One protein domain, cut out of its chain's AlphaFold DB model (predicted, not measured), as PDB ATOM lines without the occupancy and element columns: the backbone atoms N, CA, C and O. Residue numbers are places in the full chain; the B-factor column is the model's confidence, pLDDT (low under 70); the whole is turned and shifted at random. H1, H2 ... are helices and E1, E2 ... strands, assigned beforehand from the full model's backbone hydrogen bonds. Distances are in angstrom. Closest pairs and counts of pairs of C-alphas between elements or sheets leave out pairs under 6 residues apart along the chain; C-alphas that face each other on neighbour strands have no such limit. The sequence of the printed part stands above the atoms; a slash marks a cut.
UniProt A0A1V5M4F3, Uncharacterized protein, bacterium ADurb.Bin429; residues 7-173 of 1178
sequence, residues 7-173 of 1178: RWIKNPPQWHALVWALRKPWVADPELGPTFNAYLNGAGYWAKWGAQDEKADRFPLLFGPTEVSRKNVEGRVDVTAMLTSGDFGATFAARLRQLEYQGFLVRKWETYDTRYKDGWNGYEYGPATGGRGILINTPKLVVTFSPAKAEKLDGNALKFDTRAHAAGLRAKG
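Overview. This is residues 7 to 173 of the 1178 residues of an uncharacterized protein of bacterium ADurb.Bin429 (UniProt A0A1V5M4F3). Little regular structure: a narrow, twisted antiparallel sheet, E3-E1-E4, forms the core, with H2 and H3 at one end, long loops around it and residues 145 to 150 sticking out. The 167 printed residues include H1 E1 E2 E3 H2 H3 E4 H4 H5, mixed class, 62 residues in named elements. The whole is loose, radius of gyration of the C-alphas 19.6 A, spanning 64 by 46 by 27 A.

Arrangement. E1, residues 14 to 22, is antiparallel to E3, residues 58 to 69, with N 63 and O 19 within hydrogen-bond range at 2.8 A, and to E4, residues 104 to 108, with N 18 and O 107 at 2.8 A. E3 bends by 85 degrees at residue 61. H2, residues 81 to 84, and H3, residues 92 to 102, only graze the sheet; they touch, closest C-alphas Leu 83 and Arg 95, 5.5 A. E3, H2 H3, E4 form a split strand-helix-strand unit, same-way strands with E1 between, crossover right-handed. H3 only just touches H4, residues 155 to 158, with 3 pairs of C-alphas within 8 A, closest Arg 97 and Leu 158, 5.8 A. E2, residues 38 to 40, pairs with no named strand; its closest C-alpha to H5, residues 162 to 171, is Leu 40, 6.7 A from Ala 166. H1, residues 7 to 10, is not on the sheet. Every O i to N i+4 pair is within hydrogen-bond range in H3 and H5; H1, H2 and H4 are too short for one.

Along the chain. E1 is 25.6 A long, E3 26.1 A, H3 15.2 A. H1 begins at C-alpha 7 (21.663, -21.323, 11.052); H5 ends at C-alpha 171 (29.329, 20.370, 45.375).

Size, cuts and confidence. The printed part has no cut; C-alphas 120 and 152, the farthest apart, are 66.0 A apart. Links E1 to E2, E2 to E3, E3 to H2 and E4 to H4 are long. Residues 118 to 136, 150 and 155 to 158 have pLDDT under 70.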
ATOM      1  N   ARG A   7      22.869 -21.162  10.219       70.19
ATOM      2  CA  ARG A   7      21.663 -21.323  11.052       70.19
ATOM      3  C   ARG A   7      20.991 -20.026  11.457       70.19
ATOM      4  O   ARG A   7      19.776 -20.010  11.567       70.19
ATOM      5  N   TRP A   8      21.734 -18.937  11.633       71.88
ATOM      6  CA  TRP A   8      21.133 -17.615  11.881       71.88
ATOM      7  C   TRP A   8      20.321 -17.109  10.694       71.88
ATOM      8  O   TRP A   8      19.445 -16.263  10.860       71.88
ATOM      9  N   ILE A   9      20.638 -17.594   9.492       70.75
ATOM     10  CA  ILE A   9      19.918 -17.267   8.265       70.75
ATOM     11  C   ILE A   9      18.662 -18.138   8.175       70.75
ATOM     12  O   ILE A   9      17.587 -17.607   7.910       70.75
ATOM     13  N   LYS A  10      18.785 -19.444   8.454       72.31
ATOM     14  CA  LYS A  10      17.669 -20.408   8.418       72.31
ATOM     15  C   LYS A  10      16.655 -20.208   9.553       72.31
ATOM     16  O   LYS A  10      15.457 -20.244   9.314       72.31
ATOM     17  N   ASN A  11      17.145 -19.940  10.763       73.81
ATOM     18  CA  ASN A  11      16.380 -19.718  11.989       73.81
ATOM     19  C   ASN A  11      16.722 -18.325  12.552       73.81
ATOM     20  O   ASN A  11      17.557 -18.204  13.459       73.81
ATOM     21  N   PRO A  12      16.140 -17.247  11.997       75.19
ATOM     22  CA  PRO A  12      16.430 -15.900  12.464       75.19
ATOM     23  C   PRO A  12      16.020 -15.739  13.937       75.19
ATOM     24  O   PRO A  12      14.956 -16.224  14.330       75.19
ATOM     25  N   PRO A  13      16.843 -15.063  14.756       74.38
ATOM     26  CA  PRO A  13      16.571 -14.909  16.176       74.38
ATOM     27  C   PRO A  13      15.301 -14.084  16.396       74.38
ATOM     28  O   PRO A  13      15.054 -13.099  15.694       74.38
ATOM     29  N   GLN A  14      14.536 -14.461  17.417       80.31
ATOM     30  CA  GLN A  14      13.455 -13.640  17.960       80.31
ATOM     31  C   GLN A  14      13.915 -13.097  19.303       80.31
ATOM     32  O   GLN A  14      14.203 -13.891  20.198       80.31
ATOM     33  N   TRP A  15      14.052 -11.777  19.410       82.94
ATOM     34  CA  TRP A  15      14.423 -11.134  20.664       82.94
ATOM     35  C   TRP A  15      13.212 -10.512  21.321       82.94
ATOM     36  O   TRP A  15      12.285 -10.115  20.628       82.94
ATOM     37  N   HIS A  16      13.253 -10.367  22.636       86.44
ATOM     38  CA  HIS A  16      12.254  -9.632  23.382       86.44
ATOM     39  C   HIS A  16      12.919  -8.528  24.191       86.44
ATOM     40  O   HIS A  16      13.899  -8.749  24.912       86.44
ATOM     41  N   ALA A  17      12.375  -7.321  24.066       86.88
ATOM     42  CA  ALA A  17      12.752  -6.194  24.900       86.88
ATOM     43  C   ALA A  17      11.902  -6.189  26.177       86.88
ATOM     44  O   ALA A  17      10.676  -6.303  26.129       86.88
ATOM     45  N   LEU A  18      12.578  -6.048  27.311       90.69
ATOM     46  CA  LEU A  18      12.019  -5.773  28.627       90.69
ATOM     47  C   LEU A  18      12.278  -4.304  28.948       90.69
ATOM     48  O   LEU A  18      13.409  -3.843  28.766       90.69
ATOM     49  N   VAL A  19      11.264  -3.579  29.414       91.88
ATOM     50  CA  VAL A  19      11.360  -2.134  29.635       91.88
ATOM     51  C   VAL A  19      10.925  -1.774  31.054       91.88
ATOM     52  O   VAL A  19       9.900  -2.245  31.528       91.88
ATOM     53  N   TRP A  20      11.682  -0.918  31.736       94.44
ATOM     54  CA  TRP A  20      11.319  -0.367  33.049       94.44
ATOM     55  C   TRP A  20      11.505   1.143  33.060       94.44
ATOM     56  O   TRP A  20      12.453   1.642  32.458       94.44
ATOM     57  N   ALA A  21      10.652   1.867  33.780       93.25
ATOM     58  CA  ALA A  21      10.893   3.281  34.060       93.25
ATOM     59  C   ALA A  21      12.018   3.428  35.095       93.25
ATOM     60  O   ALA A  21      12.087   2.665  36.065       93.25
ATOM     61  N   LEU A  22      12.896   4.407  34.899       94.12
ATOM     62  CA  LEU A  22      13.975   4.725  35.834       94.12
ATOM     63  C   LEU A  22      13.494   5.703  36.916       94.12
ATOM     64  O   LEU A  22      12.505   6.398  36.743       94.12
ATOM     65  N   ARG A  23      14.198   5.752  38.050       92.19
ATOM     66  CA  ARG A  23      13.962   6.672  39.184       92.19
ATOM     67  C   ARG A  23      15.028   7.763  39.297       92.19
ATOM     68  O   ARG A  23      14.867   8.720  40.057       92.19
ATOM     69  N   LYS A  24      16.131   7.621  38.566       91.19
ATOM     70  CA  LYS A  24      17.229   8.590  38.501       91.19
ATOM     71  C   LYS A  24      17.295   9.192  37.099       91.19
ATOM     72  O   LYS A  24      16.857   8.527  36.161       91.19
ATOM     73  N   PRO A  25      17.820  10.419  36.946       86.56
ATOM     74  CA  PRO A  25      17.960  11.024  35.634       86.56
ATOM     75  C   PRO A  25      18.799  10.164  34.683       86.56
ATOM     76  O   PRO A  25      19.857   9.671  35.075       86.56
ATOM     77  N   TRP A  26      18.346  10.017  33.440       80.62
ATOM     78  CA  TRP A  26      19.050   9.306  32.375       80.62
ATOM     79  C   TRP A  26      19.061  10.192  31.132       80.62
ATOM     80  O   TRP A  26      18.153  10.152  30.306       80.62
ATOM     81  N   VAL A  27      20.084  11.039  31.021       80.62
ATOM     82  CA  VAL A  27      20.248  11.940  29.876       80.62
ATOM     83  C   VAL A  27      21.546  11.598  29.169       80.62
ATOM     84  O   VAL A  27      22.615  11.603  29.778       80.62
ATOM     85  N   ALA A  28      21.447  11.276  27.880       76.38
ATOM     86  CA  ALA A  28      22.606  11.001  27.048       76.38
ATOM     87  C   ALA A  28      23.461  12.274  26.913       76.38
ATOM     88  O   ALA A  28      23.059  13.237  26.266       76.38
ATOM     89  N   ASP A  29      24.641  12.264  27.530       88.00
ATOM     90  CA  ASP A  29      25.657  13.312  27.428       88.00
ATOM     91  C   ASP A  29      27.009  12.642  27.109       88.00
ATOM     92  O   ASP A  29      27.320  11.600  27.690       88.00
ATOM     93  N   PRO A  30      27.815  13.173  26.179       86.94
ATOM     94  CA  PRO A  30      29.062  12.531  25.762       86.94
ATOM     95  C   PRO A  30      30.140  12.473  26.859       86.94
ATOM     96  O   PRO A  30      31.014  11.613  26.795       86.94
ATOM     97  N   GLU A  31      30.092  13.354  27.863       89.88
ATOM     98  CA  GLU A  31      31.075  13.420  28.957       89.88
ATOM     99  C   GLU A  31      30.507  12.873  30.275       89.88
ATOM    100  O   GLU A  31      31.171  12.131  31.005       89.88
ATOM    101  N   LEU A  32      29.270  13.260  30.592       89.75
ATOM    102  CA  LEU A  32      28.585  12.978  31.855       89.75
ATOM    103  C   LEU A  32      27.544  11.871  31.750       89.75
ATOM    104  O   LEU A  32      26.933  11.528  32.764       89.75
ATOM    105  N   GLY A  33      27.321  11.347  30.547       86.50
ATOM    106  CA  GLY A  33      26.254  10.405  30.274       86.50
ATOM    107  C   GLY A  33      26.296   9.168  31.167       86.50
ATOM    108  O   GLY A  33      27.334   8.820  31.748       86.50
ATOM    109  N   PRO A  34      25.151   8.487  31.284       88.81
ATOM    110  CA  PRO A  34      25.031   7.309  32.116       88.81
ATOM    111  C   PRO A  34      25.973   6.207  31.617       88.81
ATOM    112  O   PRO A  34      26.028   5.877  30.434       88.81
ATOM    113  N   THR A  35      26.695   5.600  32.549       90.81
ATOM    114  CA  THR A  35      27.485   4.388  32.342       90.81
ATOM    115  C   THR A  35      26.777   3.201  32.998       90.81
ATOM    116  O   THR A  35      25.782   3.346  33.710       90.81
ATOM    117  N   PHE A  36      27.324   1.997  32.827       89.06
ATOM    118  CA  PHE A  36      26.857   0.833  33.585       89.06
ATOM    119  C   PHE A  36      26.948   1.046  35.109       89.06
ATOM    120  O   PHE A  36      26.189   0.449  35.865       89.06
ATOM    121  N   ASN A  37      27.852   1.910  35.576       91.88
ATOM    122  CA  ASN A  37      28.115   2.134  36.997       91.88
ATOM    123  C   ASN A  37      27.445   3.406  37.549       91.88
ATOM    124  O   ASN A  37      27.081   3.465  38.722       91.88
ATOM    125  N   ALA A  38      27.263   4.422  36.705       92.56
ATOM    126  CA  ALA A  38      26.804   5.746  37.108       92.56
ATOM    127  C   ALA A  38      25.625   6.223  36.262       92.56
ATOM    128  O   ALA A  38      25.650   6.044  35.050       92.56
ATOM    129  N   TYR A  39      24.627   6.865  36.870       93.19
ATOM    130  CA  TYR A  39      23.580   7.553  36.105       93.19
ATOM    131  C   TYR A  39      24.051   8.942  35.640       93.19
ATOM    132  O   TYR A  39      23.581   9.437  34.621       93.19
ATOM    133  N   LEU A  40      25.042   9.523  36.337       92.56
ATOM    134  CA  LEU A  40      25.825  10.682  35.902       92.56
ATOM    135  C   LEU A  40      27.307  10.466  36.219       92.56
ATOM    136  O   LEU A  40      27.710  10.434  37.386       92.56
ATOM    137  N   ASN A  41      28.135  10.329  35.186       91.50
ATOM    138  CA  ASN A  41      29.535   9.950  35.342       91.50
ATOM    139  C   ASN A  41      30.323  10.938  36.234       91.50
ATOM    140  O   ASN A  41      30.349  12.152  36.006       91.50
ATOM    141  N   GLY A  42      30.955  10.416  37.290       90.38
ATOM    142  CA  GLY A  42      31.718  11.205  38.262       90.38
ATOM    143  C   GLY A  42      30.891  12.176  39.119       90.38
ATOM    144  O   GLY A  42      31.461  13.117  39.667       90.38
ATOM    145  N   ALA A  43      29.564  12.015  39.196       93.06
ATOM    146  CA  ALA A  43      28.688  12.866  40.012       93.06
ATOM    147  C   ALA A  43      27.581  12.093  40.751       93.06
ATOM    148  O   ALA A  43      27.295  12.419  41.901       93.06
ATOM    149  N   GLY A  44      26.984  11.072  40.127       93.69
ATOM    150  CA  GLY A  44      25.898  10.285  40.711       93.69
ATOM    151  C   GLY A  44      25.904   8.829  40.244       93.69
ATOM    152  O   GLY A  44      25.995   8.547  39.046       93.69
ATOM    153  N   TYR A  45      25.806   7.895  41.188       94.50
ATOM    154  CA  TYR A  45      25.965   6.461  40.951       94.50
ATOM    155  C   TYR A  45      24.658   5.686  41.098       94.50
ATOM    156  O   TYR A  45      23.814   6.030  41.924       94.50
ATOM    157  N   TRP A  46      24.495   4.623  40.301       94.62
ATOM    158  CA  TRP A  46      23.385   3.685  40.495       94.62
ATOM    159  C   TRP A  46      23.539   2.995  41.850       94.62
ATOM    160  O   TRP A  46      24.645   2.568  42.186       94.62
ATOM    161  N   ALA A  47      22.450   2.831  42.597       94.88
ATOM    162  CA  ALA A  47      22.441   2.058  43.837       94.88
ATOM    163  C   ALA A  47      22.805   0.583  43.589       94.88
ATOM    164  O   ALA A  47      23.424  -0.059  44.440       94.88
ATOM    165  N   LYS A  48      22.494   0.066  42.394       93.81
ATOM    166  CA  LYS A  48      22.984  -1.201  41.854       93.81
ATOM    167  C   LYS A  48      23.283  -1.053  40.360       93.81
ATOM    168  O   LYS A  48      22.414  -0.660  39.584       93.81
ATOM    169  N   TRP A  49      24.504  -1.411  39.951       92.88
ATOM    170  CA  TRP A  49      24.996  -1.328  38.566       92.88
ATOM    171  C   TRP A  49      23.955  -1.752  37.515       92.88
ATOM    172  O   TRP A  49      23.212  -2.723  37.693       92.88
ATOM    173  N   GLY A  50      23.922  -1.034  36.395       91.25
ATOM    174  CA  GLY A  50      22.950  -1.227  35.321       91.25
ATOM    175  C   GLY A  50      21.529  -0.803  35.699       91.25
ATOM    176  O   GLY A  50      20.583  -1.343  35.129       91.25
ATOM    177  N   ALA A  51      21.389   0.113  36.666       94.06
ATOM    178  CA  ALA A  51      20.117   0.613  37.186       94.06
ATOM    179  C   ALA A  51      19.178  -0.494  37.700       94.06
ATOM    180  O   ALA A  51      17.983  -0.515  37.403       94.06
ATOM    181  N   GLN A  52      19.723  -1.475  38.423       92.00
ATOM    182  CA  GLN A  52      18.985  -2.699  38.743       92.00
ATOM    183  C   GLN A  52      18.178  -2.632  40.047       92.00
ATOM    184  O   GLN A  52      17.314  -3.494  40.235       92.00
ATOM    185  N   ASP A  53      18.421  -1.655  40.925       94.81
ATOM    186  CA  ASP A  53      17.709  -1.529  42.201       94.81
ATOM    187  C   ASP A  53      16.261  -1.038  42.009       94.81
ATOM    188  O   ASP A  53      16.016   0.034  41.458       94.81
ATOM    189  N   GLU A  54      15.282  -1.814  42.478       95.50
ATOM    190  CA  GLU A  54      13.846  -1.545  42.265       95.50
ATOM    191  C   GLU A  54      13.269  -0.446  43.178       95.50
ATOM    192  O   GLU A  54      12.118  -0.014  43.021       95.50
ATOM    193  N   LYS A  55      14.061   0.022  44.146       94.81
ATOM    194  CA  LYS A  55      13.673   1.080  45.083       94.81
ATOM    195  C   LYS A  55      14.329   2.407  44.731       94.81
ATOM    196  O   LYS A  55      13.668   3.438  44.802       94.81
ATOM    197  N   ALA A  56      15.603   2.386  44.353       93.94
ATOM    198  CA  ALA A  56      16.420   3.575  44.159       93.94
ATOM    199  C   ALA A  56      16.706   3.904  42.688       93.94
ATOM    200  O   ALA A  56      16.787   5.087  42.357       93.94
ATOM    201  N   ASP A  57      16.824   2.901  41.811       94.88
ATOM    202  CA  ASP A  57      17.292   3.107  40.432       94.88
ATOM    203  C   ASP A  57      16.175   3.029  39.396       94.88
ATOM    204  O   ASP A  57      16.143   3.839  38.471       94.88
ATOM    205  N   ARG A  58      15.250   2.076  39.546       95.31
ATOM    206  CA  ARG A  58      14.128   1.843  38.624       95.31
ATOM    207  C   ARG A  58      12.851   1.468  39.357       95.31
ATOM    208  O   ARG A  58      12.887   1.060  40.513       95.31
ATOM    209  N   PHE A  59      11.713   1.599  38.692       94.31
ATOM    210  CA  PHE A  59      10.433   1.114  39.201       94.31
ATOM    211  C   PHE A  59      10.287  -0.404  38.970       94.31
ATOM    212  O   PHE A  59      10.809  -0.920  37.979       94.31
ATOM    213  N   PRO A  60       9.577  -1.132  39.856       94.75
ATOM    214  CA  PRO A  60       9.411  -2.582  39.730       94.75
ATOM    215  C   PRO A  60       8.487  -2.996  38.572       94.75
ATOM    216  O   PRO A  60       8.613  -4.111  38.070       94.75
ATOM    217  N   LEU A  61       7.583  -2.112  38.122       95.06
ATOM    218  CA  LEU A  61       6.668  -2.399  37.013       95.06
ATOM    219  C   LEU A  61       7.452  -2.659  35.717       95.06
ATOM    220  O   LEU A  61       8.125  -1.766  35.201       95.06
ATOM    221  N   LEU A  62       7.351  -3.886  35.202       94.62
ATOM    222  CA  LEU A  62       7.875  -4.284  33.898       94.62
ATOM    223  C   LEU A  62       6.862  -3.931  32.805       94.62
ATOM    224  O   LEU A  62       5.734  -4.417  32.822       94.62
ATOM    225  N   PHE A  63       7.298  -3.148  31.827       92.00
ATOM    226  CA  PHE A  63       6.591  -2.927  30.576       92.00
ATOM    227  C   PHE A  63       7.093  -3.931  29.515       92.00
ATOM    228  O   PHE A  63       8.301  -4.075  29.299       92.00
ATOM    229  N   GLY A  64       6.172  -4.641  28.855       86.94
ATOM    230  CA  GLY A  64       6.484  -5.747  27.935       86.94
ATOM    231  C   GLY A  64       6.321  -7.132  28.586       86.94
ATOM    232  O   GLY A  64       5.578  -7.247  29.562       86.94
ATOM    233  N   PRO A  65       6.989  -8.193  28.085       89.50
ATOM    234  CA  PRO A  65       7.949  -8.229  26.972       89.50
ATOM    235  C   PRO A  65       7.319  -7.871  25.616       89.50
ATOM    236  O   PRO A  65       6.122  -8.053  25.420       89.50
ATOM    237  N   THR A  66       8.127  -7.406  24.662       88.62
ATOM    238  CA  THR A  66       7.702  -7.214  23.261       88.62
ATOM    239  C   THR A  66       8.720  -7.811  22.297       88.62
ATOM    240  O   THR A  66       9.923  -7.648  22.516       88.62
ATOM    241  N   GLU A  67       8.265  -8.521  21.262       86.00
ATOM    242  CA  GLU A  67       9.159  -9.119  20.264       86.00
ATOM    243  C   GLU A  67       9.788  -8.030  19.380       86.00
ATOM    244  O   GLU A  67       9.104  -7.156  18.852       86.00
ATOM    245  N   VAL A  68      11.100  -8.121  19.185       82.31
ATOM    246  CA  VAL A  68      11.887  -7.379  18.203       82.31
ATOM    247  C   VAL A  68      12.668  -8.404  17.385       82.31
ATOM    248  O   VAL A  68      13.648  -8.993  17.847       82.31
ATOM    249  N   SER A  69      12.220  -8.665  16.164       79.62
ATOM    250  CA  SER A  69      12.787  -9.697  15.294       79.62
ATOM    251  C   SER A  69      12.713  -9.300  13.822       79.62
ATOM    252  O   SER A  69      12.174  -8.257  13.463       79.62
ATOM    253  N   ARG A  70      13.226 -10.156  12.926       78.25
ATOM    254  CA  ARG A  70      13.010  -9.973  11.478       78.25
ATOM    255  C   ARG A  70      11.533 -10.042  11.078       78.25
ATOM    256  O   ARG A  70      11.183  -9.494  10.043       78.25
ATOM    257  N   LYS A  71      10.701 -10.744  11.856       81.38
ATOM    258  CA  LYS A  71       9.258 -10.871  11.604       81.38
ATOM    259  C   LYS A  71       8.489  -9.696  12.209       81.38
ATOM    260  O   LYS A  71       7.590  -9.172  11.569       81.38
ATOM    261  N   ASN A  72       8.900  -9.261  13.399       86.00
ATOM    262  CA  ASN A  72       8.310  -8.152  14.138       86.00
ATOM    263  C   ASN A  72       9.363  -7.056  14.333       86.00
ATOM    264  O   ASN A  72      10.047  -7.004  15.352       86.00
ATOM    265  N   VAL A  73       9.534  -6.205  13.317       84.12
ATOM    266  CA  VAL A  73      10.581  -5.162  13.302       84.12
ATOM    267  C   VAL A  73      10.279  -3.977  14.232       84.12
ATOM    268  O   VAL A  73      11.186  -3.212  14.555       84.12
ATOM    269  N   GLU A  74       9.030  -3.838  14.691       85.81
ATOM    270  CA  GLU A  74       8.595  -2.842  15.679       85.81
ATOM    271  C   GLU A  74       8.186  -3.522  16.997       85.81
ATOM    272  O   GLU A  74       7.102  -4.095  17.091       85.81
ATOM    273  N   GLY A  75       9.010  -3.404  18.043       85.31
ATOM    274  CA  GLY A  75       8.640  -3.832  19.397       85.31
ATOM    275  C   GLY A  75       7.853  -2.747  20.127       85.31
ATOM    276  O   GLY A  75       8.449  -1.854  20.731       85.31
ATOM    277  N   ARG A  76       6.519  -2.796  20.069       89.44
ATOM    278  CA  ARG A  76       5.652  -1.838  20.778       89.44
ATOM    279  C   ARG A  76       5.514  -2.221  22.247       89.44
ATOM    280  O   ARG A  76       5.241  -3.379  22.558       89.44
ATOM    281  N   VAL A  77       5.675  -1.243  23.134       90.50
ATOM    282  CA  VAL A  77       5.530  -1.402  24.583       90.50
ATOM    283  C   VAL A  77       4.521  -0.378  25.083       90.50
ATOM    284  O   VAL A  77       4.671   0.812  24.811       90.50
ATOM    285  N   ASP A  78       3.505  -0.837  25.812       91.88
ATOM    286  CA  ASP A  78       2.564   0.056  26.483       91.88
ATOM    287  C   ASP A  78       3.195   0.599  27.770       91.88
ATOM    288  O   ASP A  78       3.415  -0.136  28.731       91.88
ATOM    289  N   VAL A  79       3.501   1.897  27.768       91.44
ATOM    290  CA  VAL A  79       4.046   2.631  28.919       91.44
ATOM    291  C   VAL A  79       3.028   3.609  29.516       91.44
ATOM    292  O   VAL A  79       3.400   4.485  30.294       91.44
ATOM    293  N   THR A  80       1.738   3.472  29.185       90.69
ATOM    294  CA  THR A  80       0.664   4.397  29.595       90.69
ATOM    295  C   THR A  80       0.624   4.605  31.106       90.69
ATOM    296  O   THR A  80       0.436   5.733  31.568       90.69
ATOM    297  N   ALA A  81       0.878   3.546  31.886       92.06
ATOM    298  CA  ALA A  81       0.895   3.617  33.346       92.06
ATOM    299  C   ALA A  81       1.875   4.674  33.890       92.06
ATOM    300  O   ALA A  81       1.604   5.239  34.944       92.06
ATOM    301  N   MET A  82       2.947   5.010  33.157       90.31
ATOM    302  CA  MET A  82       3.897   6.063  33.540       90.31
ATOM    303  C   MET A  82       3.234   7.443  33.667       90.31
ATOM    304  O   MET A  82       3.663   8.275  34.462       90.31
ATOM    305  N   LEU A  83       2.170   7.696  32.900       87.25
ATOM    306  CA  LEU A  83       1.454   8.973  32.889       87.25
ATOM    307  C   LEU A  83       0.114   8.925  33.634       87.25
ATOM    308  O   LEU A  83      -0.438   9.986  33.946       87.25
ATOM    309  N   THR A  84      -0.395   7.734  33.961       88.25
ATOM    310  CA  THR A  84      -1.718   7.554  34.582       88.25
ATOM    311  C   THR A  84      -1.683   7.005  36.008       88.25
ATOM    312  O   THR A  84      -2.561   7.365  36.791       88.25
ATOM    313  N   SER A  85      -0.689   6.193  36.387       92.50
ATOM    314  CA  SER A  85      -0.583   5.646  37.749       92.50
ATOM    315  C   SER A  85       0.066   6.642  38.711       92.50
ATOM    316  O   SER A  85       1.090   7.248  38.400       92.50
ATOM    317  N   GLY A  86      -0.489   6.757  39.922       89.31
ATOM    318  CA  GLY A  86       0.096   7.546  41.012       89.31
ATOM    319  C   GLY A  86       1.470   7.048  41.478       89.31
ATOM    320  O   GLY A  86       2.224   7.824  42.066       89.31
ATOM    321  N   ASP A  87       1.833   5.802  41.155       90.00
ATOM    322  CA  ASP A  87       3.127   5.203  41.508       90.00
ATOM    323  C   ASP A  87       4.317   5.978  40.921       90.00
ATOM    324  O   ASP A  87       5.393   6.003  41.518       90.00
ATOM    325  N   PHE A  88       4.115   6.651  39.783       91.56
ATOM    326  CA  PHE A  88       5.126   7.440  39.068       91.56
ATOM    327  C   PHE A  88       5.031   8.947  39.363       91.56
ATOM    328  O   PHE A  88       5.649   9.779  38.706       91.56
ATOM    329  N   GLY A  89       4.230   9.349  40.349       88.88
ATOM    330  CA  GLY A  89       4.104  10.744  40.759       88.88
ATOM    331  C   GLY A  89       2.669  11.140  41.075       88.88
ATOM    332  O   GLY A  89       1.726  10.755  40.383       88.88
ATOM    333  N   ALA A  90       2.514  11.967  42.109       87.62
ATOM    334  CA  ALA A  90       1.209  12.360  42.638       87.62
ATOM    335  C   ALA A  90       0.370  13.199  41.654       87.62
ATOM    336  O   ALA A  90      -0.851  13.065  41.616       87.62
ATOM    337  N   THR A  91       1.006  14.035  40.828       85.12
ATOM    338  CA  THR A  91       0.338  14.896  39.836       85.12
ATOM    339  C   THR A  91       0.749  14.523  38.415       85.12
ATOM    340  O   THR A  91       1.802  13.920  38.200       85.12
ATOM    341  N   PHE A  92      -0.061  14.904  37.422       81.50
ATOM    342  CA  PHE A  92       0.292  14.708  36.014       81.50
ATOM    343  C   PHE A  92       1.591  15.444  35.659       81.50
ATOM    344  O   PHE A  92       2.462  14.884  34.999       81.50
ATOM    345  N   ALA A  93       1.769  16.650  36.205       79.31
ATOM    346  CA  ALA A  93       3.008  17.408  36.103       79.31
ATOM    347  C   ALA A  93       4.238  16.646  36.618       79.31
ATOM    348  O   ALA A  93       5.277  16.618  35.956       79.31
ATOM    349  N   ALA A  94       4.123  16.000  37.783       83.56
ATOM    350  CA  ALA A  94       5.206  15.205  38.354       83.56
ATOM    351  C   ALA A  94       5.543  13.988  37.477       83.56
ATOM    352  O   ALA A  94       6.721  13.704  37.271       83.56
ATOM    353  N   ARG A  95       4.527  13.317  36.921       88.56
ATOM    354  CA  ARG A  95       4.691  12.157  36.027       88.56
ATOM    355  C   ARG A  95       5.343  12.524  34.694       88.56
ATOM    356  O   ARG A  95       6.283  11.856  34.274       88.56
ATOM    357  N   LEU A  96       4.911  13.619  34.064       84.31
ATOM    358  CA  LEU A  96       5.543  14.146  32.847       84.31
ATOM    359  C   LEU A  96       7.011  14.505  33.079       84.31
ATOM    360  O   LEU A  96       7.869  14.168  32.269       84.31
ATOM    361  N   ARG A  97       7.307  15.149  34.211       82.56
ATOM    362  CA  ARG A  97       8.677  15.494  34.591       82.56
ATOM    363  C   ARG A  97       9.541  14.252  34.826       82.56
ATOM    364  O   ARG A  97      10.695  14.235  34.418       82.56
ATOM    365  N   GLN A  98       8.995  13.213  35.463       86.50
ATOM    366  CA  GLN A  98       9.697  11.936  35.624       86.50
ATOM    367  C   GLN A  98      10.004  11.282  34.276       86.50
ATOM    368  O   GLN A  98      11.143  10.881  34.057       86.50
ATOM    369  N   LEU A  99       9.027  11.228  33.365       86.06
ATOM    370  CA  LEU A  99       9.217  10.679  32.020       86.06
ATOM    371  C   LEU A  99      10.343  11.403  31.263       86.06
ATOM    372  O   LEU A  99      11.211  10.737  30.703       86.06
ATOM    373  N   GLU A 100      10.351  12.738  31.296       82.62
ATOM    374  CA  GLU A 100      11.367  13.568  30.636       82.62
ATOM    375  C   GLU A 100      12.769  13.356  31.227       82.62
ATOM    376  O   GLU A 100      13.757  13.296  30.501       82.62
ATOM    377  N   TYR A 101      12.881  13.247  32.555       85.88
ATOM    378  CA  TYR A 101      14.188  13.245  33.220       85.88
ATOM    379  C   TYR A 101      14.800  11.860  33.334       85.88
ATOM    380  O   TYR A 101      16.017  11.713  33.240       85.88
ATOM    381  N   GLN A 102      13.977  10.861  33.641       87.62
ATOM    382  CA  GLN A 102      14.444   9.557  34.093       87.62
ATOM    383  C   GLN A 102      14.504   8.551  32.945       87.62
ATOM    384  O   GLN A 102      15.398   7.717  32.936       87.62
ATOM    385  N   GLY A 103      13.622   8.641  31.946       87.75
ATOM    386  CA  GLY A 103      13.625   7.726  30.806       87.75
ATOM    387  C   GLY A 103      13.370   6.259  31.185       87.75
ATOM    388  O   GLY A 103      12.753   5.945  32.209       87.75
ATOM    389  N   PHE A 104      13.839   5.341  30.334       88.81
ATOM    390  CA  PHE A 104      13.581   3.905  30.467       88.81
ATOM    391  C   PHE A 104      14.856   3.063  30.373       88.81
ATOM    392  O   PHE A 104      15.716   3.292  29.525       88.81
ATOM    393  N   LEU A 105      14.926   2.011  31.188       90.25
ATOM    394  CA  LEU A 105      15.871   0.913  31.025       90.25
ATOM    395  C   LEU A 105      15.297  -0.096  30.032       90.25
ATOM    396  O   LEU A 105      14.254  -0.689  30.301       90.25
ATOM    397  N   VAL A 106      16.012  -0.346  28.934       87.69
ATOM    398  CA  VAL A 106      15.681  -1.404  27.970       87.69
ATOM    399  C   VAL A 106      16.689  -2.537  28.101       87.69
ATOM    400  O   VAL A 106      17.900  -2.324  28.026       87.69
ATOM    401  N   ARG A 107      16.200  -3.764  28.273       86.94
ATOM    402  CA  ARG A 107      17.035  -4.959  28.398       86.94
ATOM    403  C   ARG A 107      16.540  -6.063  27.481       86.94
ATOM    404  O   ARG A 107      15.348  -6.321  27.388       86.94
ATOM    405  N   LYS A 108      17.473  -6.775  26.859       84.69
ATOM    406  CA  LYS A 108      17.173  -8.002  26.122       84.69
ATOM    407  C   LYS A 108      16.824  -9.148  27.084       84.69
ATOM    408  O   LYS A 108      17.557  -9.365  28.056       84.69
ATOM    409  N   TRP A 109      15.755  -9.892  26.799       85.38
ATOM    410  CA  TRP A 109      15.341 -11.038  27.613       85.38
ATOM    411  C   TRP A 109      16.161 -12.305  27.331       85.38
ATOM    412  O   TRP A 109      16.565 -12.988  28.271       85.38
ATOM    413  N   GLU A 110      16.445 -12.611  26.060       82.69
ATOM    414  CA  GLU A 110      17.088 -13.867  25.657       82.69
ATOM    415  C   GLU A 110      18.567 -13.894  26.032       82.69
ATOM    416  O   GLU A 110      19.396 -13.146  25.488       82.69
ATOM    417  N   THR A 111      18.878 -14.814  26.940       80.31
ATOM    418  CA  THR A 111      20.204 -15.113  27.486       80.31
ATOM    419  C   THR A 111      20.857 -16.347  26.860       80.31
ATOM    420  O   THR A 111      22.082 -16.455  26.903       80.31
ATOM    421  N   TYR A 112      20.063 -17.225  26.238       81.94
ATOM    422  CA  TYR A 112      20.463 -18.305  25.320       81.94
ATOM    423  C   TYR A 112      19.272 -18.625  24.389       81.94
ATOM    424  O   TYR A 112      18.268 -17.934  24.460       81.94
ATOM    425  N   ASP A 113      19.374 -19.574  23.454       81.25
ATOM    426  CA  ASP A 113      18.248 -19.944  22.575       81.25
ATOM    427  C   ASP A 113      18.407 -21.387  22.094       81.25
ATOM    428  O   ASP A 113      19.387 -21.734  21.424       81.25
ATOM    429  N   THR A 114      17.462 -22.253  22.471       79.31
ATOM    430  CA  THR A 114      17.541 -23.687  22.172       79.31
ATOM    431  C   THR A 114      17.235 -24.020  20.723       79.31
ATOM    432  O   THR A 114      17.546 -25.130  20.303       79.31
ATOM    433  N   ARG A 115      16.715 -23.078  19.923       76.88
ATOM    434  CA  ARG A 115      16.560 -23.248  18.463       76.88
ATOM    435  C   ARG A 115      17.877 -23.475  17.744       76.88
ATOM    436  O   ARG A 115      17.899 -24.056  16.662       76.88
ATOM    437  N   TYR A 116      18.970 -22.991  18.329       75.56
ATOM    438  CA  TYR A 116      20.304 -23.166  17.771       75.56
ATOM    439  C   TYR A 116      20.960 -24.484  18.177       75.56
ATOM    440  O   TYR A 116      22.014 -24.802  17.631       75.56
ATOM    441  N   LYS A 117      20.328 -25.276  19.056       72.69
ATOM    442  CA  LYS A 117      20.794 -26.622  19.399       72.69
ATOM    443  C   LYS A 117      20.678 -27.537  18.172       72.69
ATOM    444  O   LYS A 117      19.601 -27.693  17.602       72.69
ATOM    445  N   ASP A 118      21.788 -28.159  17.787       58.06
ATOM    446  CA  ASP A 118      21.830 -29.268  16.826       58.06
ATOM    447  C   ASP A 118      20.947 -30.424  17.328       58.06
ATOM    448  O   ASP A 118      21.026 -30.788  18.504       58.06
ATOM    449  N   GLY A 119      20.132 -31.034  16.456       61.97
ATOM    450  CA  GLY A 119      19.467 -32.315  16.761       61.97
ATOM    451  C   GLY A 119      20.476 -33.402  17.185       61.97
ATOM    452  O   GLY A 119      21.676 -33.196  17.054       61.97
ATOM    453  N   TRP A 120      20.024 -34.531  17.751       54.25
ATOM    454  CA  TRP A 120      20.842 -35.613  18.371       54.25
ATOM    455  C   TRP A 120      22.016 -35.164  19.287       54.25
ATOM    456  O   TRP A 120      22.810 -35.979  19.746       54.25
ATOM    457  N   ASN A 121      22.166 -33.878  19.616       62.38
ATOM    458  CA  ASN A 121      23.278 -33.399  20.424       62.38
ATOM    459  C   ASN A 121      22.961 -33.569  21.912       62.38
ATOM    460  O   ASN A 121      22.447 -32.665  22.581       62.38
ATOM    461  N   GLY A 122      23.287 -34.758  22.414       58.03
ATOM    462  CA  GLY A 122      23.045 -35.182  23.786       58.03
ATOM    463  C   GLY A 122      23.830 -34.451  24.879       58.03
ATOM    464  O   GLY A 122      23.574 -34.682  26.059       58.03
ATOM    465  N   TYR A 123      24.771 -33.584  24.503       62.69
ATOM    466  CA  TYR A 123      25.695 -32.909  25.420       62.69
ATOM    467  C   TYR A 123      25.427 -31.410  25.559       62.69
ATOM    468  O   TYR A 123      26.135 -30.721  26.283       62.69
ATOM    469  N   GLU A 124      24.403 -30.900  24.867       69.00
ATOM    470  CA  GLU A 124      24.036 -29.481  24.879       69.00
ATOM    471  C   GLU A 124      25.207 -28.541  24.530       69.00
ATOM    472  O   GLU A 124      25.306 -27.448  25.080       69.00
ATOM    473  N   TYR A 125      26.074 -28.936  23.583       60.31
ATOM    474  CA  TYR A 125      27.313 -28.217  23.230       60.31
ATOM    475  C   TYR A 125      27.164 -26.731  22.821       60.31
ATOM    476  O   TYR A 125      28.178 -26.079  22.589       60.31
ATOM    477  N   GLY A 126      25.956 -26.161  22.714       60.19
ATOM    478  CA  GLY A 126      25.819 -24.745  22.370       60.19
ATOM    479  C   GLY A 126      24.411 -24.247  22.047       60.19
ATOM    480  O   GLY A 126      24.129 -23.954  20.885       60.19
ATOM    481  N   PRO A 127      23.527 -24.046  23.039       66.25
ATOM    482  CA  PRO A 127      22.494 -23.026  22.895       66.25
ATOM    483  C   PRO A 127      23.177 -21.647  22.811       66.25
ATOM    484  O   PRO A 127      24.017 -21.303  23.639       66.25
ATOM    485  N   ALA A 128      22.850 -20.853  21.793       64.56
ATOM    486  CA  ALA A 128      23.582 -19.624  21.489       64.56
ATOM    487  C   ALA A 128      22.731 -18.378  21.715       64.56
ATOM    488  O   ALA A 128      21.720 -18.245  21.043       64.56
ATOM    489  N   THR A 129      23.182 -17.400  22.515       65.06
ATOM    490  CA  THR A 129      22.777 -15.990  22.295       65.06
ATOM    491  C   THR A 129      23.823 -14.939  22.697       65.06
ATOM    492  O   THR A 129      23.632 -14.173  23.644       65.06
ATOM    493  N   GLY A 130      24.872 -14.762  21.892       52.97
ATOM    494  CA  GLY A 130      25.596 -13.480  21.893       52.97
ATOM    495  C   GLY A 130      26.653 -13.363  20.791       52.97
ATOM    496  O   GLY A 130      27.576 -14.162  20.776       52.97
ATOM    497  N   GLY A 131      26.594 -12.413  19.845       52.66
ATOM    498  CA  GLY A 131      25.563 -11.404  19.594       52.66
ATOM    499  C   GLY A 131      25.726 -10.664  18.253       52.66
ATOM    500  O   GLY A 131      26.785 -10.659  17.636       52.66
ATOM    501  N   ARG A 132      24.652  -9.989  17.841       53.25
ATOM    502  CA  ARG A 132      24.651  -8.540  17.587       53.25
ATOM    503  C   ARG A 132      23.627  -7.993  18.589       53.25
ATOM    504  O   ARG A 132      22.653  -8.687  18.859       53.25
ATOM    505  N   GLY A 133      23.881  -6.867  19.247       59.38
ATOM    506  CA  GLY A 133      22.893  -6.279  20.162       59.38
ATOM    507  C   GLY A 133      21.582  -5.944  19.439       59.38
ATOM    508  O   GLY A 133      21.511  -6.009  18.209       59.38
ATOM    509  N   ILE A 134      20.556  -5.542  20.188       65.00
ATOM    510  CA  ILE A 134      19.407  -4.866  19.579       65.00
ATOM    511  C   ILE A 134      19.895  -3.479  19.154       65.00
ATOM    512  O   ILE A 134      20.168  -2.639  20.007       65.00
ATOM    513  N   LEU A 135      20.064  -3.258  17.851       69.31
ATOM    514  CA  LEU A 135      20.292  -1.918  17.317       69.31
ATOM    515  C   LEU A 135      18.927  -1.259  17.146       69.31
ATOM    516  O   LEU A 135      18.143  -1.651  16.285       69.31
ATOM    517  N   ILE A 136      18.633  -0.300  18.017       69.62
ATOM    518  CA  ILE A 136      17.420   0.511  17.953       69.62
ATOM    519  C   ILE A 136      17.776   1.763  17.151       69.62
ATOM    520  O   ILE A 136      18.716   2.458  17.520       69.62
ATOM    521  N   ASN A 137      17.052   2.036  16.059       74.12
ATOM    522  CA  ASN A 137      17.258   3.245  15.254       74.12
ATOM    523  C   ASN A 137      16.796   4.493  16.029       74.12
ATOM    524  O   ASN A 137      17.555   5.075  16.793       74.12
ATOM    525  N   THR A 138      15.535   4.898  15.871       77.81
ATOM    526  CA  THR A 138      14.954   6.022  16.616       77.81
ATOM    527  C   THR A 138      13.768   5.508  17.427       77.81
ATOM    528  O   THR A 138      12.784   5.077  16.816       77.81
ATOM    529  N   PRO A 139      13.829   5.509  18.773       77.81
ATOM    530  CA  PRO A 139      12.665   5.183  19.587       77.81
ATOM    531  C   PRO A 139      11.545   6.196  19.312       77.81
ATOM    532  O   PRO A 139      11.798   7.393  19.180       77.81
ATOM    533  N   LYS A 140      10.303   5.715  19.203       84.81
ATOM    534  CA  LYS A 140       9.117   6.548  18.965       84.81
ATOM    535  C   LYS A 140       8.154   6.405  20.138       84.81
ATOM    536  O   LYS A 140       7.762   5.288  20.466       84.81
ATOM    537  N   LEU A 141       7.748   7.528  20.726       83.88
ATOM    538  CA  LEU A 141       6.655   7.580  21.692       83.88
ATOM    539  C   LEU A 141       5.367   7.958  20.953       83.88
ATOM    540  O   LEU A 141       5.291   9.025  20.347       83.88
ATOM    541  N   VAL A 142       4.369   7.078  20.989       87.31
ATOM    542  CA  VAL A 142       3.035   7.352  20.440       87.31
ATOM    543  C   VAL A 142       2.125   7.728  21.597       87.31
ATOM    544  O   VAL A 142       1.997   6.967  22.551       87.31
ATOM    545  N   VAL A 143       1.505   8.903  21.511       83.19
ATOM    546  CA  VAL A 143       0.615   9.421  22.554       83.19
ATOM    547  C   VAL A 143      -0.783   9.585  21.978       83.19
ATOM    548  O   VAL A 143      -0.960  10.176  20.913       83.19
ATOM    549  N   THR A 144      -1.783   9.074  22.690       84.06
ATOM    550  CA  THR A 144      -3.197   9.282  22.374       84.06
ATOM    551  C   THR A 144      -3.842  10.019  23.538       84.06
ATOM    552  O   THR A 144      -3.799   9.551  24.672       84.06
ATOM    553  N   PHE A 145      -4.413  11.188  23.261       79.50
ATOM    554  CA  PHE A 145      -5.057  12.026  24.268       79.50
ATOM    555  C   PHE A 145      -6.570  11.809  24.264       79.50
ATOM    556  O   PHE A 145      -7.180  11.680  23.203       79.50
ATOM    557  N   SER A 146      -7.179  11.833  25.447       79.19
ATOM    558  CA  SER A 146      -8.623  11.983  25.624       79.19
ATOM    559  C   SER A 146      -8.937  13.373  26.197       79.19
ATOM    560  O   SER A 146      -8.085  13.968  26.864       79.19
ATOM    561  N   PRO A 147     -10.135  13.934  25.943       80.75
ATOM    562  CA  PRO A 147     -10.536  15.205  26.537       80.75
ATOM    563  C   PRO A 147     -10.519  15.128  28.070       80.75
ATOM    564  O   PRO A 147     -11.176  14.274  28.664       80.75
ATOM    565  N   ALA A 148      -9.785  16.034  28.711       74.81
ATOM    566  CA  ALA A 148      -9.682  16.145  30.164       74.81
ATOM    567  C   ALA A 148      -9.624  17.622  30.586       74.81
ATOM    568  O   ALA A 148      -9.423  18.518  29.763       74.81
ATOM    569  N   LYS A 149      -9.810  17.894  31.882       77.25
ATOM    570  CA  LYS A 149      -9.713  19.252  32.436       77.25
ATOM    571  C   LYS A 149      -8.263  19.746  32.318       77.25
ATOM    572  O   LYS A 149      -7.349  19.048  32.740       77.25
ATOM    573  N   ALA A 150      -8.060  20.932  31.743       69.50
ATOM    574  CA  ALA A 150      -6.725  21.482  31.511       69.50
ATOM    575  C   ALA A 150      -5.985  21.768  32.833       69.50
ATOM    576  O   ALA A 150      -6.510  22.458  33.708       69.50
ATOM    577  N   GLU A 151      -4.751  21.279  32.948       71.88
ATOM    578  CA  GLU A 151      -3.818  21.576  34.040       71.88
ATOM    579  C   GLU A 151      -2.717  22.507  33.501       71.88
ATOM    580  O   GLU A 151      -2.156  22.256  32.433       71.88
ATOM    581  N   LYS A 152      -2.430  23.622  34.191       71.44
ATOM    582  CA  LYS A 152      -1.366  24.556  33.782       71.44
ATOM    583  C   LYS A 152      -0.017  24.069  34.303       71.44
ATOM    584  O   LYS A 152       0.146  23.852  35.499       71.44
ATOM    585  N   LEU A 153       0.947  23.967  33.396       71.31
ATOM    586  CA  LEU A 153       2.309  23.514  33.647       71.31
ATOM    587  C   LEU A 153       3.306  24.634  33.333       71.31
ATOM    588  O   LEU A 153       3.206  25.271  32.286       71.31
ATOM    589  N   ASP A 154       4.276  24.856  34.219       72.12
ATOM    590  CA  ASP A 154       5.430  25.709  33.927       72.12
ATOM    591  C   ASP A 154       6.418  24.944  33.033       72.12
ATOM    592  O   ASP A 154       7.033  23.964  33.456       72.12
ATOM    593  N   GLY A 155       6.584  25.395  31.787       66.00
ATOM    594  CA  GLY A 155       7.495  24.780  30.822       66.00
ATOM    595  C   GLY A 155       8.977  24.878  31.206       66.00
ATOM    596  O   GLY A 155       9.770  24.043  30.773       66.00
ATOM    597  N   ASN A 156       9.374  25.841  32.048       69.62
ATOM    598  CA  ASN A 156      10.747  25.908  32.558       69.62
ATOM    599  C   ASN A 156      11.016  24.835  33.620       69.62
ATOM    600  O   ASN A 156      12.135  24.335  33.708       69.62
ATOM    601  N   ALA A 157       9.988  24.406  34.360       66.31
ATOM    602  CA  ALA A 157      10.087  23.315  35.327       66.31
ATOM    603  C   ALA A 157      10.289  21.928  34.676       66.31
ATOM    604  O   ALA A 157      10.547  20.959  35.391       66.31
ATOM    605  N   LEU A 158      10.198  21.832  33.341       69.44
ATOM    606  CA  LEU A 158      10.375  20.607  32.551       69.44
ATOM    607  C   LEU A 158      11.745  20.505  31.856       69.44
ATOM    608  O   LEU A 158      12.029  19.477  31.261       69.44
ATOM    609  N   LYS A 159      12.633  21.506  31.947       75.06
ATOM    610  CA  LYS A 159      13.994  21.416  31.378       75.06
ATOM    611  C   LYS A 159      14.958  20.750  32.368       75.06
ATOM    612  O   LYS A 159      14.982  21.137  33.535       75.06
ATOM    613  N   PHE A 160      15.755  19.776  31.921       82.56
ATOM    614  CA  PHE A 160      16.826  19.168  32.722       82.56
ATOM    615  C   PHE A 160      18.202  19.597  32.206       82.56
ATOM    616  O   PHE A 160      18.579  19.260  31.087       82.56
ATOM    617  N   ASP A 161      18.964  20.326  33.023       87.62
ATOM    618  CA  ASP A 161      20.363  20.659  32.735       87.62
ATOM    619  C   ASP A 161      21.291  19.643  33.416       87.62
ATOM    620  O   ASP A 161      21.564  19.715  34.621       87.62
ATOM    621  N   THR A 162      21.785  18.692  32.626       88.62
ATOM    622  CA  THR A 162      22.679  17.614  33.068       88.62
ATOM    623  C   THR A 162      23.957  18.136  33.724       88.62
ATOM    624  O   THR A 162      24.401  17.585  34.735       88.62
ATOM    625  N   ARG A 163      24.553  19.212  33.192       90.62
ATOM    626  CA  ARG A 163      25.832  19.750  33.681       90.62
ATOM    627  C   ARG A 163      25.642  20.493  34.993       90.62
ATOM    628  O   ARG A 163      26.394  20.242  35.939       90.62
ATOM    629  N   ALA A 164      24.619  21.342  35.083       90.81
ATOM    630  CA  ALA A 164      24.280  22.035  36.322       90.81
ATOM    631  C   ALA A 164      23.904  21.043  37.433       90.81
ATOM    632  O   ALA A 164      24.349  21.188  38.575       90.81
ATOM    633  N   HIS A 165      23.150  19.989  37.100       89.88
ATOM    634  CA  HIS A 165      22.797  18.948  38.060       89.88
ATOM    635  C   HIS A 165      24.032  18.187  38.562       89.88
ATOM    636  O   HIS A 165      24.221  18.055  39.772       89.88
ATOM    637  N   ALA A 166      24.922  17.754  37.661       91.00
ATOM    638  CA  ALA A 166      26.161  17.068  38.031       91.00
ATOM    639  C   ALA A 166      27.092  17.946  38.887       91.00
ATOM    640  O   ALA A 166      27.659  17.467  39.871       91.00
ATOM    641  N   ALA A 167      27.231  19.235  38.558       92.81
ATOM    642  CA  ALA A 167      27.991  20.188  39.366       92.81
ATOM    643  C   ALA A 167      27.384  20.351  40.770       92.81
ATOM    644  O   ALA A 167      28.108  20.305  41.765       92.81
ATOM    645  N   GLY A 168      26.055  20.460  40.857       94.44
ATOM    646  CA  GLY A 168      25.331  20.535  42.124       94.44
ATOM    647  C   GLY A 168      25.495  19.284  42.991       94.44
ATOM    648  O   GLY A 168      25.635  19.406  44.207       94.44
ATOM    649  N   LEU A 169      25.523  18.091  42.390       93.25
ATOM    650  CA  LEU A 169      25.818  16.849  43.109       93.25
ATOM    651  C   LEU A 169      27.259  16.838  43.624       93.25
ATOM    652  O   LEU A 169      27.471  16.590  44.807       93.25
ATOM    653  N   ARG A 170      28.246  17.176  42.785       93.06
ATOM    654  CA  ARG A 170      29.664  17.235  43.192       93.06
ATOM    655  C   ARG A 170      29.900  18.215  44.335       93.06
ATOM    656  O   ARG A 170      30.601  17.874  45.282       93.06
ATOM    657  N   ALA A 171      29.261  19.384  44.296       93.19
ATOM    658  CA  ALA A 171      29.329  20.370  45.375       93.19
ATOM    659  C   ALA A 171      28.791  19.836  46.717       93.19
ATOM    660  O   ALA A 171      29.196  20.306  47.775       93.19
ATOM    661  N   LYS A 172      27.908  18.831  46.679       93.25
ATOM    662  CA  LYS A 172      27.363  18.133  47.853       93.25
ATOM    663  C   LYS A 172      28.127  16.850  48.214       93.25
ATOM    664  O   LYS A 172      27.677  16.115  49.085       93.25
ATOM    665  N   GLY A 173      29.261  16.574  47.564       88.38
ATOM    666  CA  GLY A 173      30.056  15.356  47.770       88.38
ATOM    667  C   GLY A 173      29.694  14.177  46.853       88.38
ATOM    668  O   GLY A 173      30.214  13.083  47.047       88.38
TER     669      GLY A 173